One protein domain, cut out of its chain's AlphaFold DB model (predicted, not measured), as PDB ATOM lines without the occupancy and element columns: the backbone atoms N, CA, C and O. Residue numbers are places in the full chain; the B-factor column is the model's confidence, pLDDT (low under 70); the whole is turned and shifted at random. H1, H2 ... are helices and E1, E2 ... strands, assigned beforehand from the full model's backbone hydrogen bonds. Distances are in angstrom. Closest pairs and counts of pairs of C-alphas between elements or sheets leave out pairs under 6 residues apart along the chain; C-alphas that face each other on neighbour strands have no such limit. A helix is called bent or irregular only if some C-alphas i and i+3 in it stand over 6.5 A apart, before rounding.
ATOM      1  N   TYR A   2     -14.616  40.189  25.590       70.12
ATOM      2  CA  TYR A   2     -15.274  40.275  26.898       70.12
ATOM      3  C   TYR A   2     -16.702  39.743  26.826       70.12
ATOM      4  O   TYR A   2     -17.421  40.020  25.864       70.12
ATOM      5  N   CYS A   3     -17.098  38.946  27.815       72.19
ATOM      6  CA  CYS A   3     -18.476  38.510  27.959       72.19
ATOM      7  C   CYS A   3     -19.330  39.681  28.434       72.19
ATOM      8  O   CYS A   3     -19.047  40.288  29.457       72.19
ATOM      9  N   LEU A   4     -20.424  39.974  27.741       64.56
ATOM     10  CA  LEU A   4     -21.240  41.145  28.071       64.56
ATOM     11  C   LEU A   4     -22.238  40.898  29.216       64.56
ATOM     12  O   LEU A   4     -22.968  41.807  29.600       64.56
ATOM     13  N   LEU A   5     -22.264  39.676  29.760       68.56
ATOM     14  CA  LEU A   5     -23.051  39.316  30.940       68.56
ATOM     15  C   LEU A   5     -22.285  39.551  32.249       68.56
ATOM     16  O   LEU A   5     -22.891  39.984  33.223       68.56
ATOM     17  N   CYS A   6     -20.974  39.288  32.266       70.75
ATOM     18  CA  CYS A   6     -20.153  39.329  33.484       70.75
ATOM     19  C   CYS A   6     -18.812  40.059  33.339       70.75
ATOM     20  O   CYS A   6     -18.026  40.061  34.276       70.75
ATOM     21  N   ASP A   7     -18.533  40.642  32.174       67.00
ATOM     22  CA  ASP A   7     -17.305  41.383  31.861       67.00
ATOM     23  C   ASP A   7     -15.997  40.565  31.934       67.00
ATOM     24  O   ASP A   7     -14.899  41.106  31.837       67.00
ATOM     25  N   GLU A   8     -16.079  39.234  32.037       75.06
ATOM     26  CA  GLU A   8     -14.897  38.368  32.010       75.06
ATOM     27  C   GLU A   8     -14.310  38.245  30.598       75.06
ATOM     28  O   GLU A   8     -15.026  38.191  29.591       75.06
ATOM     29  N   SER A   9     -12.981  38.140  30.508       83.38
ATOM     30  CA  SER A   9     -12.310  37.856  29.242       83.38
ATOM     31  C   SER A   9     -12.462  36.379  28.878       83.38
ATOM     32  O   SER A   9     -11.961  35.502  29.581       83.38
ATOM     33  N   VAL A  10     -13.093  36.101  27.741       87.69
ATOM     34  CA  VAL A  10     -13.351  34.746  27.249       87.69
ATOM     35  C   VAL A  10     -12.727  34.559  25.867       87.69
ATOM     36  O   VAL A  10     -12.701  35.471  25.026       87.69
ATOM     37  N   HIS A  11     -12.206  33.358  25.619       91.94
ATOM     38  CA  HIS A  11     -11.764  32.950  24.290       91.94
ATOM     39  C   HIS A  11     -12.952  32.618  23.380       91.94
ATOM     40  O   HIS A  11     -13.964  32.094  23.835       91.94
ATOM     41  N   GLU A  12     -12.812  32.859  22.074       87.38
ATOM     42  CA  GLU A  12     -13.899  32.657  21.103       87.38
ATOM     43  C   GLU A  12     -14.515  31.264  21.125       87.38
ATOM     44  O   GLU A  12     -15.734  31.126  21.211       87.38
ATOM     45  N   HIS A  13     -13.670  30.243  21.175       88.50
ATOM     46  CA  HIS A  13     -14.092  28.850  21.224       88.50
ATOM     47  C   HIS A  13     -14.820  28.465  22.528       88.50
ATOM     48  O   HIS A  13     -15.528  27.464  22.548       88.50
ATOM     49  N   HIS A  14     -14.690  29.250  23.603       89.56
ATOM     50  CA  HIS A  14     -15.344  28.995  24.892       89.56
ATOM     51  C   HIS A  14     -16.551  29.894  25.159       89.56
ATOM     52  O   HIS A  14     -17.230  29.711  26.168       89.56
ATOM     53  N   LEU A  15     -16.846  30.851  24.278       86.94
ATOM     54  CA  LEU A  15     -17.871  31.856  24.542       86.94
ATOM     55  C   LEU A  15     -19.249  31.253  24.776       86.94
ATOM     56  O   LEU A  15     -19.939  31.655  25.703       86.94
ATOM     57  N   GLN A  16     -19.638  30.289  23.946       88.00
ATOM     58  CA  GLN A  16     -20.944  29.653  24.052       88.00
ATOM     59  C   GLN A  16     -21.118  28.963  25.408       88.00
ATOM     60  O   GLN A  16     -22.064  29.257  26.128       88.00
ATOM     61  N   LEU A  17     -20.161  28.115  25.784       89.25
ATOM     62  CA  LEU A  17     -20.156  27.415  27.071       89.25
ATOM     63  C   LEU A  17     -20.140  28.382  28.256       89.25
ATOM     64  O   LEU A  17     -20.828  28.171  29.251       89.25
ATOM     65  N   HIS A  18     -19.376  29.466  28.139       88.38
ATOM     66  CA  HIS A  18     -19.342  30.504  29.156       88.38
ATOM     67  C   HIS A  18     -20.709  31.194  29.300       88.38
ATOM     68  O   HIS A  18     -21.194  31.350  30.415       88.38
ATOM     69  N   ILE A  19     -21.376  31.547  28.197       83.56
ATOM     70  CA  ILE A  19     -22.740  32.098  28.227       83.56
ATOM     71  C   ILE A  19     -23.708  31.100  28.873       83.56
ATOM     72  O   ILE A  19     -24.477  31.488  29.746       83.56
ATOM     73  N   GLU A  20     -23.650  29.821  28.494       85.88
ATOM     74  CA  GLU A  20     -24.491  28.765  29.077       85.88
ATOM     75  C   GLU A  20     -24.318  28.656  30.600       85.88
ATOM     76  O   GLU A  20     -25.299  28.424  31.306       85.88
ATOM     77  N   SER A  21     -23.109  28.898  31.120       83.44
ATOM     78  CA  SER A  21     -22.840  28.875  32.563       83.44
ATOM     79  C   SER A  21     -23.574  29.973  33.348       83.44
ATOM     80  O   SER A  21     -23.944  29.746  34.499       83.44
ATOM     81  N   HIS A  22     -23.898  31.115  32.727       77.69
ATOM     82  CA  HIS A  22     -24.727  32.160  33.357       77.69
ATOM     83  C   HIS A  22     -26.176  31.722  33.540       77.69
ATOM     84  O   HIS A  22     -26.861  32.149  34.467       77.69
ATOM     85  N   PHE A  23     -26.640  30.822  32.678       75.00
ATOM     86  CA  PHE A  23     -27.967  30.227  32.761       75.00
ATOM     87  C   PHE A  23     -27.982  28.966  33.619       75.00
ATOM     88  O   PHE A  23     -28.990  28.255  33.613       75.00
ATOM     89  N   TRP A  24     -26.907  28.702  34.380       69.12
ATOM     90  CA  TRP A  24     -26.827  27.554  35.273       69.12
ATOM     91  C   TRP A  24     -28.111  27.393  36.084       69.12
ATOM     92  O   TRP A  24     -28.679  26.328  35.930       69.12
ATOM     93  N   PRO A  25     -28.675  28.394  36.800       69.00
ATOM     94  CA  PRO A  25     -29.887  28.217  37.622       69.00
ATOM     95  C   PRO A  25     -31.105  27.599  36.909       69.00
ATOM     96  O   PRO A  25     -31.990  27.049  37.560       69.00
ATOM     97  N   PHE A  26     -31.150  27.632  35.576       69.31
ATOM     98  CA  PHE A  26     -32.218  27.071  34.751       69.31
ATOM     99  C   PHE A  26     -31.934  25.620  34.323       69.31
ATOM    100  O   PHE A  26     -32.259  25.218  33.204       69.31
ATOM    101  N   HIS A  27     -31.342  24.803  35.209       70.62
ATOM    102  CA  HIS A  27     -30.933  23.423  34.897       70.62
ATOM    103  C   HIS A  27     -32.076  22.572  34.317       70.62
ATOM    104  O   HIS A  27     -31.825  21.678  33.508       70.62
ATOM    105  N   SER A  28     -33.322  22.850  34.725       73.75
ATOM    106  CA  SER A  28     -34.549  22.183  34.264       73.75
ATOM    107  C   SER A  28     -34.782  22.297  32.755       73.75
ATOM    108  O   SER A  28     -35.458  21.443  32.175       73.75
ATOM    109  N   LEU A  29     -34.207  23.323  32.123       75.06
ATOM    110  CA  LEU A  29     -34.385  23.656  30.709       75.06
ATOM    111  C   LEU A  29     -33.229  23.174  29.830       75.06
ATOM    112  O   LEU A  29     -33.297  23.288  28.609       75.06
ATOM    113  N   SER A  30     -32.181  22.622  30.438       83.75
ATOM    114  CA  SER A  30     -30.950  22.208  29.770       83.75
ATOM    115  C   SER A  30     -30.795  20.688  29.754       83.75
ATOM    116  O   SER A  30     -31.335  19.972  30.600       83.75
ATOM    117  N   TRP A  31     -30.024  20.178  28.799       89.19
ATOM    118  CA  TRP A  31     -29.542  18.806  28.857       89.19
ATOM    119  C   TRP A  31     -28.433  18.710  29.895       89.19
ATOM    120  O   TRP A  31     -27.578  19.593  29.949       89.19
ATOM    121  N   ARG A  32     -28.392  17.627  30.679       92.31
ATOM    122  CA  ARG A  32     -27.344  17.451  31.698       92.31
ATOM    123  C   ARG A  32     -26.657  16.102  31.626       92.31
ATOM    124  O   ARG A  32     -27.289  15.077  31.374       92.31
ATOM    125  N   CYS A  33     -25.367  16.089  31.921       94.06
ATOM    126  CA  CYS A  33     -24.619  14.867  32.150       94.06
ATOM    127  C   CYS A  33     -25.033  14.272  33.499       94.06
ATOM    128  O   CYS A  33     -24.954  14.944  34.526       94.06
ATOM    129  N   LYS A  34     -25.431  12.994  33.525       94.12
ATOM    130  CA  LYS A  34     -25.809  12.318  34.777       94.12
ATOM    131  C   LYS A  34     -24.615  12.122  35.724       94.12
ATOM    132  O   LYS A  34     -24.816  12.023  36.927       94.12
ATOM    133  N   THR A  35     -23.398  12.069  35.179       95.19
ATOM    134  CA  THR A  35     -22.175  11.744  35.931       95.19
ATOM    135  C   THR A  35     -21.589  12.962  36.652       95.19
ATOM    136  O   THR A  35     -21.304  12.887  37.840       95.19
ATOM    137  N   CYS A  36     -21.436  14.096  35.962       93.12
ATOM    138  CA  CYS A  36     -20.759  15.288  36.501       93.12
ATOM    139  C   CYS A  36     -21.658  16.532  36.606       93.12
ATOM    140  O   CYS A  36     -21.171  17.618  36.906       93.12
ATOM    141  N   ASN A  37     -22.955  16.394  36.310       88.94
ATOM    142  CA  ASN A  37     -23.949  17.471  36.298       88.94
ATOM    143  C   ASN A  37     -23.674  18.619  35.302       88.94
ATOM    144  O   ASN A  37     -24.414  19.596  35.307       88.94
ATOM    145  N   PHE A  38     -22.673  18.508  34.419       90.50
ATOM    146  CA  PHE A  38     -22.448  19.472  33.337       90.50
ATOM    147  C   PHE A  38     -23.729  19.675  32.521       90.50
ATOM    148  O   PHE A  38     -24.361  18.694  32.123       90.50
ATOM    149  N   SER A  39     -24.102  20.929  32.271       89.62
ATOM    150  CA  SER A  39     -25.336  21.295  31.578       89.62
ATOM    151  C   SER A  39     -25.058  22.066  30.298       89.62
ATOM    152  O   SER A  39     -24.166  22.908  30.273       89.62
ATOM    153  N   SER A  40     -25.867  21.827  29.271       89.00
ATOM    154  CA  SER A  40     -25.825  22.565  28.008       89.00
ATOM    155  C   SER A  40     -27.224  22.645  27.400       89.00
ATOM    156  O   SER A  40     -28.006  21.692  27.473       89.00
ATOM    157  N   PHE A  41     -27.548  23.765  26.757       84.94
ATOM    158  CA  PHE A  41     -28.781  23.882  25.969       84.94
ATOM    159  C   PHE A  41     -28.652  23.197  24.605       84.94
ATOM    160  O   PHE A  41     -29.649  22.796  24.003       84.94
ATOM    161  N   CYS A  42     -27.420  22.981  24.146       84.62
ATOM    162  CA  CYS A  42     -27.117  22.260  22.926       84.62
ATOM    163  C   CYS A  42     -26.795  20.784  23.212       84.62
ATOM    164  O   CYS A  42     -25.835  20.452  23.918       84.62
ATOM    165  N   VAL A  43     -27.583  19.873  22.632       86.31
ATOM    166  CA  VAL A  43     -27.397  18.427  22.834       86.31
ATOM    167  C   VAL A  43     -26.060  17.933  22.275       86.31
ATOM    168  O   VAL A  43     -25.433  17.071  22.883       86.31
ATOM    169  N   SER A  44     -25.582  18.490  21.156       87.31
ATOM    170  CA  SER A  44     -24.307  18.076  20.558       87.31
ATOM    171  C   SER A  44     -23.126  18.435  21.456       87.31
ATOM    172  O   SER A  44     -22.259  17.593  21.657       87.31
ATOM    173  N   THR A  45     -23.137  19.619  22.076       88.62
ATOM    174  CA  THR A  45     -22.135  20.038  23.065       88.62
ATOM    175  C   THR A  45     -22.075  19.072  24.247       88.62
ATOM    176  O   THR A  45     -20.993  18.645  24.646       88.62
ATOM    177  N   LEU A  46     -23.234  18.659  24.773       90.31
ATOM    178  CA  LEU A  46     -23.282  17.682  25.860       90.31
ATOM    179  C   LEU A  46     -22.763  16.306  25.420       90.31
ATOM    180  O   LEU A  46     -22.031  15.658  26.164       90.31
ATOM    181  N   VAL A  47     -23.114  15.859  24.213       91.19
ATOM    182  CA  VAL A  47     -22.623  14.590  23.660       91.19
ATOM    183  C   VAL A  47     -21.104  14.620  23.484       91.19
ATOM    184  O   VAL A  47     -20.443  13.638  23.819       91.19
ATOM    185  N   THR A  48     -20.538  15.726  23.001       91.81
ATOM    186  CA  THR A  48     -19.082  15.906  22.900       91.81
ATOM    187  C   THR A  48     -18.432  15.846  24.278       91.81
ATOM    188  O   THR A  48     -17.528  15.039  24.476       91.81
ATOM    189  N   HIS A  49     -18.960  16.589  25.256       92.81
ATOM    190  CA  HIS A  49     -18.500  16.531  26.645       92.81
ATOM    191  C   HIS A  49     -18.497  15.095  27.193       92.81
ATOM    192  O   HIS A  49     -17.514  14.653  27.785       92.81
ATOM    193  N   MET A  50     -19.588  14.351  26.988       95.62
ATOM    194  CA  MET A  50     -19.702  12.974  27.471       95.62
ATOM    195  C   MET A  50     -18.678  12.046  26.816       95.62
ATOM    196  O   MET A  50     -18.103  11.214  27.508       95.62
ATOM    197  N   LYS A  51     -18.414  12.208  25.514       94.38
ATOM    198  CA  LYS A  51     -17.397  11.427  24.794       94.38
ATOM    199  C   LYS A  51     -15.982  11.735  25.277       94.38
ATOM    200  O   LYS A  51     -15.206  10.816  25.491       94.38
ATOM    201  N   GLU A  52     -15.650  13.010  25.459       94.81
ATOM    202  CA  GLU A  52     -14.311  13.436  25.894       94.81
ATOM    203  C   GLU A  52     -13.995  13.039  27.338       94.81
ATOM    204  O   GLU A  52     -12.833  12.841  27.687       94.81
ATOM    205  N   LYS A  53     -15.021  12.956  28.190       94.62
ATOM    206  CA  LYS A  53     -14.886  12.603  29.608       94.62
ATOM    207  C   LYS A  53     -15.239  11.151  29.923       94.62
ATOM    208  O   LYS A  53     -15.211  10.785  31.091       94.62
ATOM    209  N   ASP A  54     -15.576  10.357  28.908       96.12
ATOM    210  CA  ASP A  54     -16.057   8.979  29.056       96.12
ATOM    211  C   ASP A  54     -17.218   8.856  30.070       96.12
ATOM    212  O   ASP A  54     -17.288   7.962  30.912       96.12
ATOM    213  N   HIS A  55     -18.144   9.821  30.037       96.81
ATOM    214  CA  HIS A  55     -19.302   9.854  30.926       96.81
ATOM    215  C   HIS A  55     -20.501   9.126  30.317       96.81
ATOM    216  O   HIS A  55     -20.858   9.331  29.155       96.81
ATOM    217  N   ILE A  56     -21.213   8.362  31.148       93.31
ATOM    218  CA  ILE A  56     -22.411   7.619  30.745       93.31
ATOM    219  C   ILE A  56     -23.662   8.274  31.337       93.31
ATOM    220  O   ILE A  56     -23.711   8.671  32.502       93.31
ATOM    221  N   GLY A  57     -24.716   8.343  30.525       88.81
ATOM    222  CA  GLY A  57     -26.033   8.792  30.955       88.81
ATOM    223  C   GLY A  57     -26.264  10.293  30.785       88.81
ATOM    224  O   GLY A  57     -25.447  11.143  31.143       88.81
ATOM    225  N   LEU A  58     -27.444  10.598  30.259       92.75
ATOM    226  CA  LEU A  58     -27.893  11.936  29.914       92.75
ATOM    227  C   LEU A  58     -29.276  12.165  30.523       92.75
ATOM    228  O   LEU A  58     -30.160  11.313  30.434       92.75
ATOM    229  N   ILE A  59     -29.443  13.315  31.163       90.81
ATOM    230  CA  ILE A  59     -30.713  13.787  31.702       90.81
ATOM    231  C   ILE A  59     -31.298  14.742  30.667       90.81
ATOM    232  O   ILE A  59     -30.671  15.737  30.301       90.81
ATOM    233  N   SER A  60     -32.488  14.400  30.179       87.56
ATOM    234  CA  SER A  60     -33.227  15.261  29.260       87.56
ATOM    235  C   SER A  60     -33.834  16.448  30.014       87.56
ATOM    236  O   SER A  60     -34.227  16.283  31.170       87.56
ATOM    237  N   PRO A  61     -33.948  17.613  29.365       86.31
ATOM    238  CA  PRO A  61     -34.678  18.747  29.917       86.31
ATOM    239  C   PRO A  61     -36.149  18.380  30.148       86.31
ATOM    240  O   PRO A  61     -36.722  17.576  29.405       86.31
ATOM    241  N   LEU A  62     -36.766  18.997  31.160       76.81
ATOM    242  CA  LEU A  62     -38.185  18.802  31.478       76.81
ATOM    243  C   LEU A  62     -39.086  19.392  30.384       76.81
ATOM    244  O   LEU A  62     -40.095  18.792  30.018       76.81
ATOM    245  N   HIS A  63     -38.671  20.521  29.808       75.44
ATOM    246  CA  HIS A  63     -39.422  21.270  28.804       75.44
ATOM    247  C   HIS A  63     -38.622  21.351  27.495       75.44
ATOM    248  O   HIS A  63     -37.865  22.290  27.261       75.44
ATOM    249  N   LYS A  64     -38.770  20.341  26.625       73.25
ATOM    250  CA  LYS A  64     -37.970  20.210  25.385       73.25
ATOM    251  C   LYS A  64     -38.070  21.411  24.441       73.25
ATOM    252  O   LYS A  64     -37.106  21.701  23.731       73.25
ATOM    253  N   ASP A  65     -39.219  22.078  24.395       67.50
ATOM    254  CA  ASP A  65     -39.406  23.250  23.536       67.50
ATOM    255  C   ASP A  65     -38.720  24.495  24.115       67.50
ATOM    256  O   ASP A  65     -38.089  25.246  23.372       67.50
ATOM    257  N   GLU A  66     -38.690  24.633  25.440       63.47
ATOM    258  CA  GLU A  66     -37.948  25.692  26.136       63.47
ATOM    259  C   GLU A  66     -36.427  25.506  26.005       63.47
ATOM    260  O   GLU A  66     -35.673  26.476  25.960       63.47
ATOM    261  N   THR A  67     -35.946  24.273  25.832       69.00
ATOM    262  CA  THR A  67     -34.523  24.012  25.556       69.00
ATOM    263  C   THR A  67     -34.078  24.549  24.202       69.00
ATOM    264  O   THR A  67     -32.987  25.107  24.090       69.00
ATOM    265  N   LYS A  68     -34.919  24.418  23.163       72.62
ATOM    266  CA  LYS A  68     -34.637  25.024  21.849       72.62
ATOM    267  C   LYS A  68     -34.549  26.540  21.969       72.62
ATOM    268  O   LYS A  68     -33.723  27.160  21.304       72.62
ATOM    269  N   TYR A  69     -35.393  27.119  22.819       66.69
ATOM    270  CA  TYR A  69     -35.362  28.542  23.108       66.69
ATOM    271  C   TYR A  69     -34.058  28.950  23.810       66.69
ATOM    272  O   TYR A  69     -33.366  29.844  23.324       66.69
ATOM    273  N   GLY A  70     -33.666  28.246  24.875       70.94
ATOM    274  CA  GLY A  70     -32.400  28.498  25.567       70.94
ATOM    275  C   GLY A  70     -31.183  28.390  24.641       70.94
ATOM    276  O   GLY A  70     -30.298  29.239  24.686       70.94
ATOM    277  N   ALA A  71     -31.173  27.419  23.721       75.12
ATOM    278  CA  ALA A  71     -30.105  27.284  22.730       75.12
ATOM    279  C   ALA A  71     -30.029  28.493  21.777       75.12
ATOM    280  O   ALA A  71     -28.957  29.071  21.600       75.12
ATOM    281  N   ARG A  72     -31.167  28.928  21.215       74.12
ATOM    282  CA  ARG A  72     -31.227  30.118  20.341       74.12
ATOM    283  C   ARG A  72     -30.786  31.382  21.064       74.12
ATOM    284  O   ARG A  72     -30.103  32.223  20.485       74.12
ATOM    285  N   LEU A  73     -31.175  31.515  22.327       71.19
ATOM    286  CA  LEU A  73     -30.775  32.642  23.148       71.19
ATOM    287  C   LEU A  73     -29.255  32.709  23.299       71.19
ATOM    288  O   LEU A  73     -28.649  33.749  23.050       71.19
ATOM    289  N   VAL A  74     -28.639  31.598  23.694       80.44
ATOM    290  CA  VAL A  74     -27.187  31.503  23.857       80.44
ATOM    291  C   VAL A  74     -26.475  31.882  22.552       80.44
ATOM    292  O   VAL A  74     -25.539  32.683  22.572       80.44
ATOM    293  N   GLU A  75     -26.944  31.370  21.410       81.06
ATOM    294  CA  GLU A  75     -26.405  31.707  20.087       81.06
ATOM    295  C   GLU A  75     -26.519  33.205  19.771       81.06
ATOM    296  O   GLU A  75     -25.562  33.816  19.282       81.06
ATOM    297  N   GLN A  76     -27.666  33.813  20.079       75.69
ATOM    298  CA  GLN A  76     -27.919  35.233  19.848       75.69
ATOM    299  C   GLN A  76     -27.021  36.120  20.722       75.69
ATOM    300  O   GLN A  76     -26.406  37.059  20.213       75.69
ATOM    301  N   ILE A  77     -26.870  35.789  22.009       71.94
ATOM    302  CA  ILE A  77     -25.944  36.477  22.924       71.94
ATOM    303  C   ILE A  77     -24.510  36.354  22.405       71.94
ATOM    304  O   ILE A  77     -23.778  37.343  22.350       71.94
ATOM    305  N   ALA A  78     -24.106  35.159  21.965       80.44
ATOM    306  CA  ALA A  78     -22.773  34.929  21.423       80.44
ATOM    307  C   ALA A  78     -22.520  35.739  20.142       80.44
ATOM    308  O   ALA A  78     -21.418  36.246  19.920       80.44
ATOM    309  N   ALA A  79     -23.527  35.867  19.275       77.00
ATOM    310  CA  ALA A  79     -23.458  36.719  18.094       77.00
ATOM    311  C   ALA A  79     -23.335  38.200  18.475       77.00
ATOM    312  O   ALA A  79     -22.529  38.916  17.886       77.00
ATOM    313  N   ASP A  80     -24.085  38.660  19.474       67.38
ATOM    314  CA  ASP A  80     -24.025  40.043  19.944       67.38
ATOM    315  C   ASP A  80     -22.671  40.390  20.564       67.38
ATOM    316  O   ASP A  80     -22.113  41.438  20.242       67.38
ATOM    317  N   ILE A  81     -22.090  39.490  21.361       68.31
ATOM    318  CA  ILE A  81     -20.743  39.671  21.914       68.31
ATOM    319  C   ILE A  81     -19.701  39.791  20.802       68.31
ATOM    320  O   ILE A  81     -18.870  40.701  20.829       68.31
ATOM    321  N   ARG A  82     -19.776  38.933  19.780       76.44
ATOM    322  CA  ARG A  82     -18.892  39.021  18.608       76.44
ATOM    323  C   ARG A  82     -19.093  40.326  17.835       76.44
ATOM    324  O   ARG A  82     -18.114  40.972  17.473       76.44
ATOM    325  N   ASN A  83     -20.340  40.752  17.643       66.56
ATOM    326  CA  ASN A  83     -20.664  42.009  16.969       66.56
ATOM    327  C   ASN A  83     -20.113  43.224  17.728       66.56
ATOM    328  O   ASN A  83     -19.550  44.118  17.102       66.56
ATOM    329  N   VAL A  84     -20.232  43.258  19.060       61.44
ATOM    330  CA  VAL A  84     -19.649  44.326  19.892       61.44
ATOM    331  C   VAL A  84     -18.128  44.297  19.830       61.44
ATOM    332  O   VAL A  84     -17.514  45.346  19.661       61.44
ATOM    333  N   ALA A  85     -17.516  43.116  19.915       66.88
ATOM    334  CA  ALA A  85     -16.066  42.984  19.826       66.88
ATOM    335  C   ALA A  85     -15.511  43.491  18.480       66.88
ATOM    336  O   ALA A  85     -14.408  44.028  18.445       66.88
ATOM    337  N   GLN A  86     -16.271  43.345  17.388       71.81
ATOM    338  CA  GLN A  86     -15.871  43.793  16.049       71.81
ATOM    339  C   GLN A  86     -16.202  45.264  15.763       71.81
ATOM    340  O   GLN A  86     -15.420  45.948  15.110       71.81
ATOM    341  N   MET A  87     -17.369  45.746  16.198       61.97
ATOM    342  CA  MET A  87     -17.933  47.034  15.755       61.97
ATOM    343  C   MET A  87     -18.016  48.092  16.864       61.97
ATOM    344  O   MET A  87     -18.386  49.236  16.597       61.97
ATOM    345  N   GLY A  88     -17.679  47.727  18.102       48.78
ATOM    346  CA  GLY A  88     -17.840  48.571  19.281       48.78
ATOM    347  C   GLY A  88     -19.280  48.609  19.805       48.78
ATOM    348  O   GLY A  88     -20.254  48.322  19.100       48.78
ATOM    349  N   THR A  89     -19.422  48.988  21.075       51.47
ATOM    350  CA  THR A  89     -20.706  49.059  21.796       51.47
ATOM    351  C   THR A  89     -21.684  50.048  21.160       51.47
ATOM    352  O   THR A  89     -22.874  49.750  21.031       51.47
ATOM    353  N   ASP A  90     -21.185  51.186  20.678       45.81
ATOM    354  CA  ASP A  90     -22.007  52.267  20.120       45.81
ATOM    355  C   ASP A  90     -22.720  51.863  18.827       45.81
ATOM    356  O   ASP A  90     -23.835  52.305  18.545       45.81
ATOM    357  N   PHE A  91     -22.097  51.004  18.017       48.22
ATOM    358  CA  PHE A  91     -22.710  50.507  16.791       48.22
ATOM    359  C   PHE A  91     -23.860  49.541  17.092       48.22
ATOM    360  O   PHE A  91     -24.945  49.681  16.526       48.22
ATOM    361  N   VAL A  92     -23.663  48.613  18.032       46.41
ATOM    362  CA  VAL A  92     -24.699  47.649  18.431       46.41
ATOM    363  C   VAL A  92     -25.885  48.356  19.091       46.41
ATOM    364  O   VAL A  92     -27.035  48.066  18.744       46.41
ATOM    365  N   ALA A  93     -25.624  49.354  19.943       48.84
ATOM    366  CA  ALA A  93     -26.659  50.207  20.521       48.84
ATOM    367  C   ALA A  93     -27.471  50.934  19.434       48.84
ATOM    368  O   ALA A  93     -28.701  50.881  19.441       48.84
ATOM    369  N   ARG A  94     -26.808  51.537  18.433       45.22
ATOM    370  CA  ARG A  94     -27.486  52.196  17.301       45.22
ATOM    371  C   ARG A  94     -28.319  51.229  16.463       45.22
ATOM    372  O   ARG A  94     -29.466  51.546  16.163       45.22
ATOM    373  N   CYS A  95     -27.809  50.047  16.119       42.84
ATOM    374  CA  CYS A  95     -28.587  49.044  15.382       42.84
ATOM    375  C   CYS A  95     -29.839  48.596  16.151       42.84
ATOM    376  O   CYS A  95     -30.880  48.368  15.534       42.84
ATOM    377  N   SER A  96     -29.745  48.507  17.482       46.22
ATOM    378  CA  SER A  96     -30.878  48.189  18.353       46.22
ATOM    379  C   SER A  96     -31.899  49.327  18.413       46.22
ATOM    380  O   SER A  96     -33.096  49.075  18.300       46.22
ATOM    381  N   MET A  97     -31.455  50.579  18.560       42.34
ATOM    382  CA  MET A  97     -32.354  51.742  18.597       42.34
ATOM    383  C   MET A  97     -33.048  51.998  17.256       42.34
ATOM    384  O   MET A  97     -34.204  52.410  17.224       42.34
ATOM    385  N   LEU A  98     -32.353  51.748  16.145       37.72
ATOM    386  CA  LEU A  98     -32.862  52.008  14.798       37.72
ATOM    387  C   LEU A  98     -33.780  50.894  14.269       37.72
ATOM    388  O   LEU A  98     -34.308  51.024  13.169       37.72
ATOM    389  N   GLY A  99     -33.980  49.802  15.021       38.50
ATOM    390  CA  GLY A  99     -34.843  48.691  14.601       38.50
ATOM    391  C   GLY A  99     -34.390  48.028  13.295       38.50
ATOM    392  O   GLY A  99     -35.206  47.445  12.585       38.50
ATOM    393  N   LEU A 100     -33.096  48.139  12.963       36.50
ATOM    394  CA  LEU A 100     -32.505  47.609  11.728       36.50
ATOM    395  C   LEU A 100     -32.357  46.076  11.757       36.50
ATOM    396  O   LEU A 100     -32.040  45.463  10.742       36.50
ATOM    397  N   LYS A 101     -32.629  45.458  12.913       42.28
ATOM    398  CA  LYS A 101     -33.015  44.051  13.054       42.28
ATOM    399  C   LYS A 101     -34.419  44.017  13.673       42.28
ATOM    400  O   LYS A 101     -34.686  44.793  14.586       42.28
ATOM    401  N   GLU A 102     -35.276  43.186  13.084       36.44
ATOM    402  CA  GLU A 102     -36.741  43.063  13.211       36.44
ATOM    403  C   GLU A 102     -37.395  43.737  14.438       36.44
ATOM    404  O   GLU A 102     -37.101  43.451  15.595       36.44
TER     405      GLU A 102
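Overview. This is residues 2 to 102 of the 292 residues of an uncharacterized protein of Steinernema carpocapsae (UniProt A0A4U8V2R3). One long helix, H4, makes a beam, with H1 packed on its middle, a small head near its first residues and H5 folding back from its last end in a V. In the head, H3 packs on the short strand E1, which is paired antiparallel with residues 39 to 40 and 58 to 59, while H2 packs on H4. The printed part has 101 residues, with five named helices and one named strand in the order H1, H2, E1, H3, H4, H5, and is mostly helix. It is elongated, spanning 47 by 28 by 20 A, and only just loose, close to compact, with a radius of gyration of the C-alphas of 15.4 A.

Arrangement. H4, residues 64 to 87, is the hub and touches three helices, each crossed at a steep tilt and running opposite ways. Its residues 74 to 78 touch H1, residues 12 to 22, at 50 degrees; the closest C-alphas, of Gln 16 and Ala 78, are 6.2 A apart. Its residues 64 to 70 touch H2, residues 24 to 29, at 41 degrees, closest at the C-alphas of Leu 29 and Thr 67, 5.2 A. Its residues 80 to 84 touch H5, residues 89 to 97, at 54 degrees, closest at the C-alphas of Val 84 and Val 92, 6.2 A. E1, residues 31 to 33, pairs with no named strand; its closest C-alpha to H3, residues 43 to 52, is that of Trp 31, 6.4 A from that of Val 43. H3 and H4 are apart. Every O i to N i+4 pair is within hydrogen-bond range in H3 and H5, against 19 of 20 in H4, 4 of 7 in H1 and 0 of 2 in H2, where 2 of 3 O i to N i+3 pairs are.

Along the chain. H4 measures 34.8 A, from C-alpha 64 at (-37.970, 20.210, 25.385) to C-alpha 87 at (-17.933, 47.034, 15.755). H1 measures 16.4 A, H3 14.3 A, H5 12.4 A, H2 9.7 A and E1 7.1 A. H1 and H2 are irregular: C-alphas 13 and 16 are 7.5 A apart, and C-alphas 25 and 28 are 8.3 A apart.

Size, cuts and confidence. The two C-alphas farthest apart, of Asp 54 and Leu 98, are 48.3 A apart. The printed part has no cut; the link from H3 to H4, 11 residues, is long. Residues 94 to 102, of which 94 to 97 belong to H5, stand free. The mean pLDDT of the printed part is 75.6, with 31 residues under 70, among them 87 to 102.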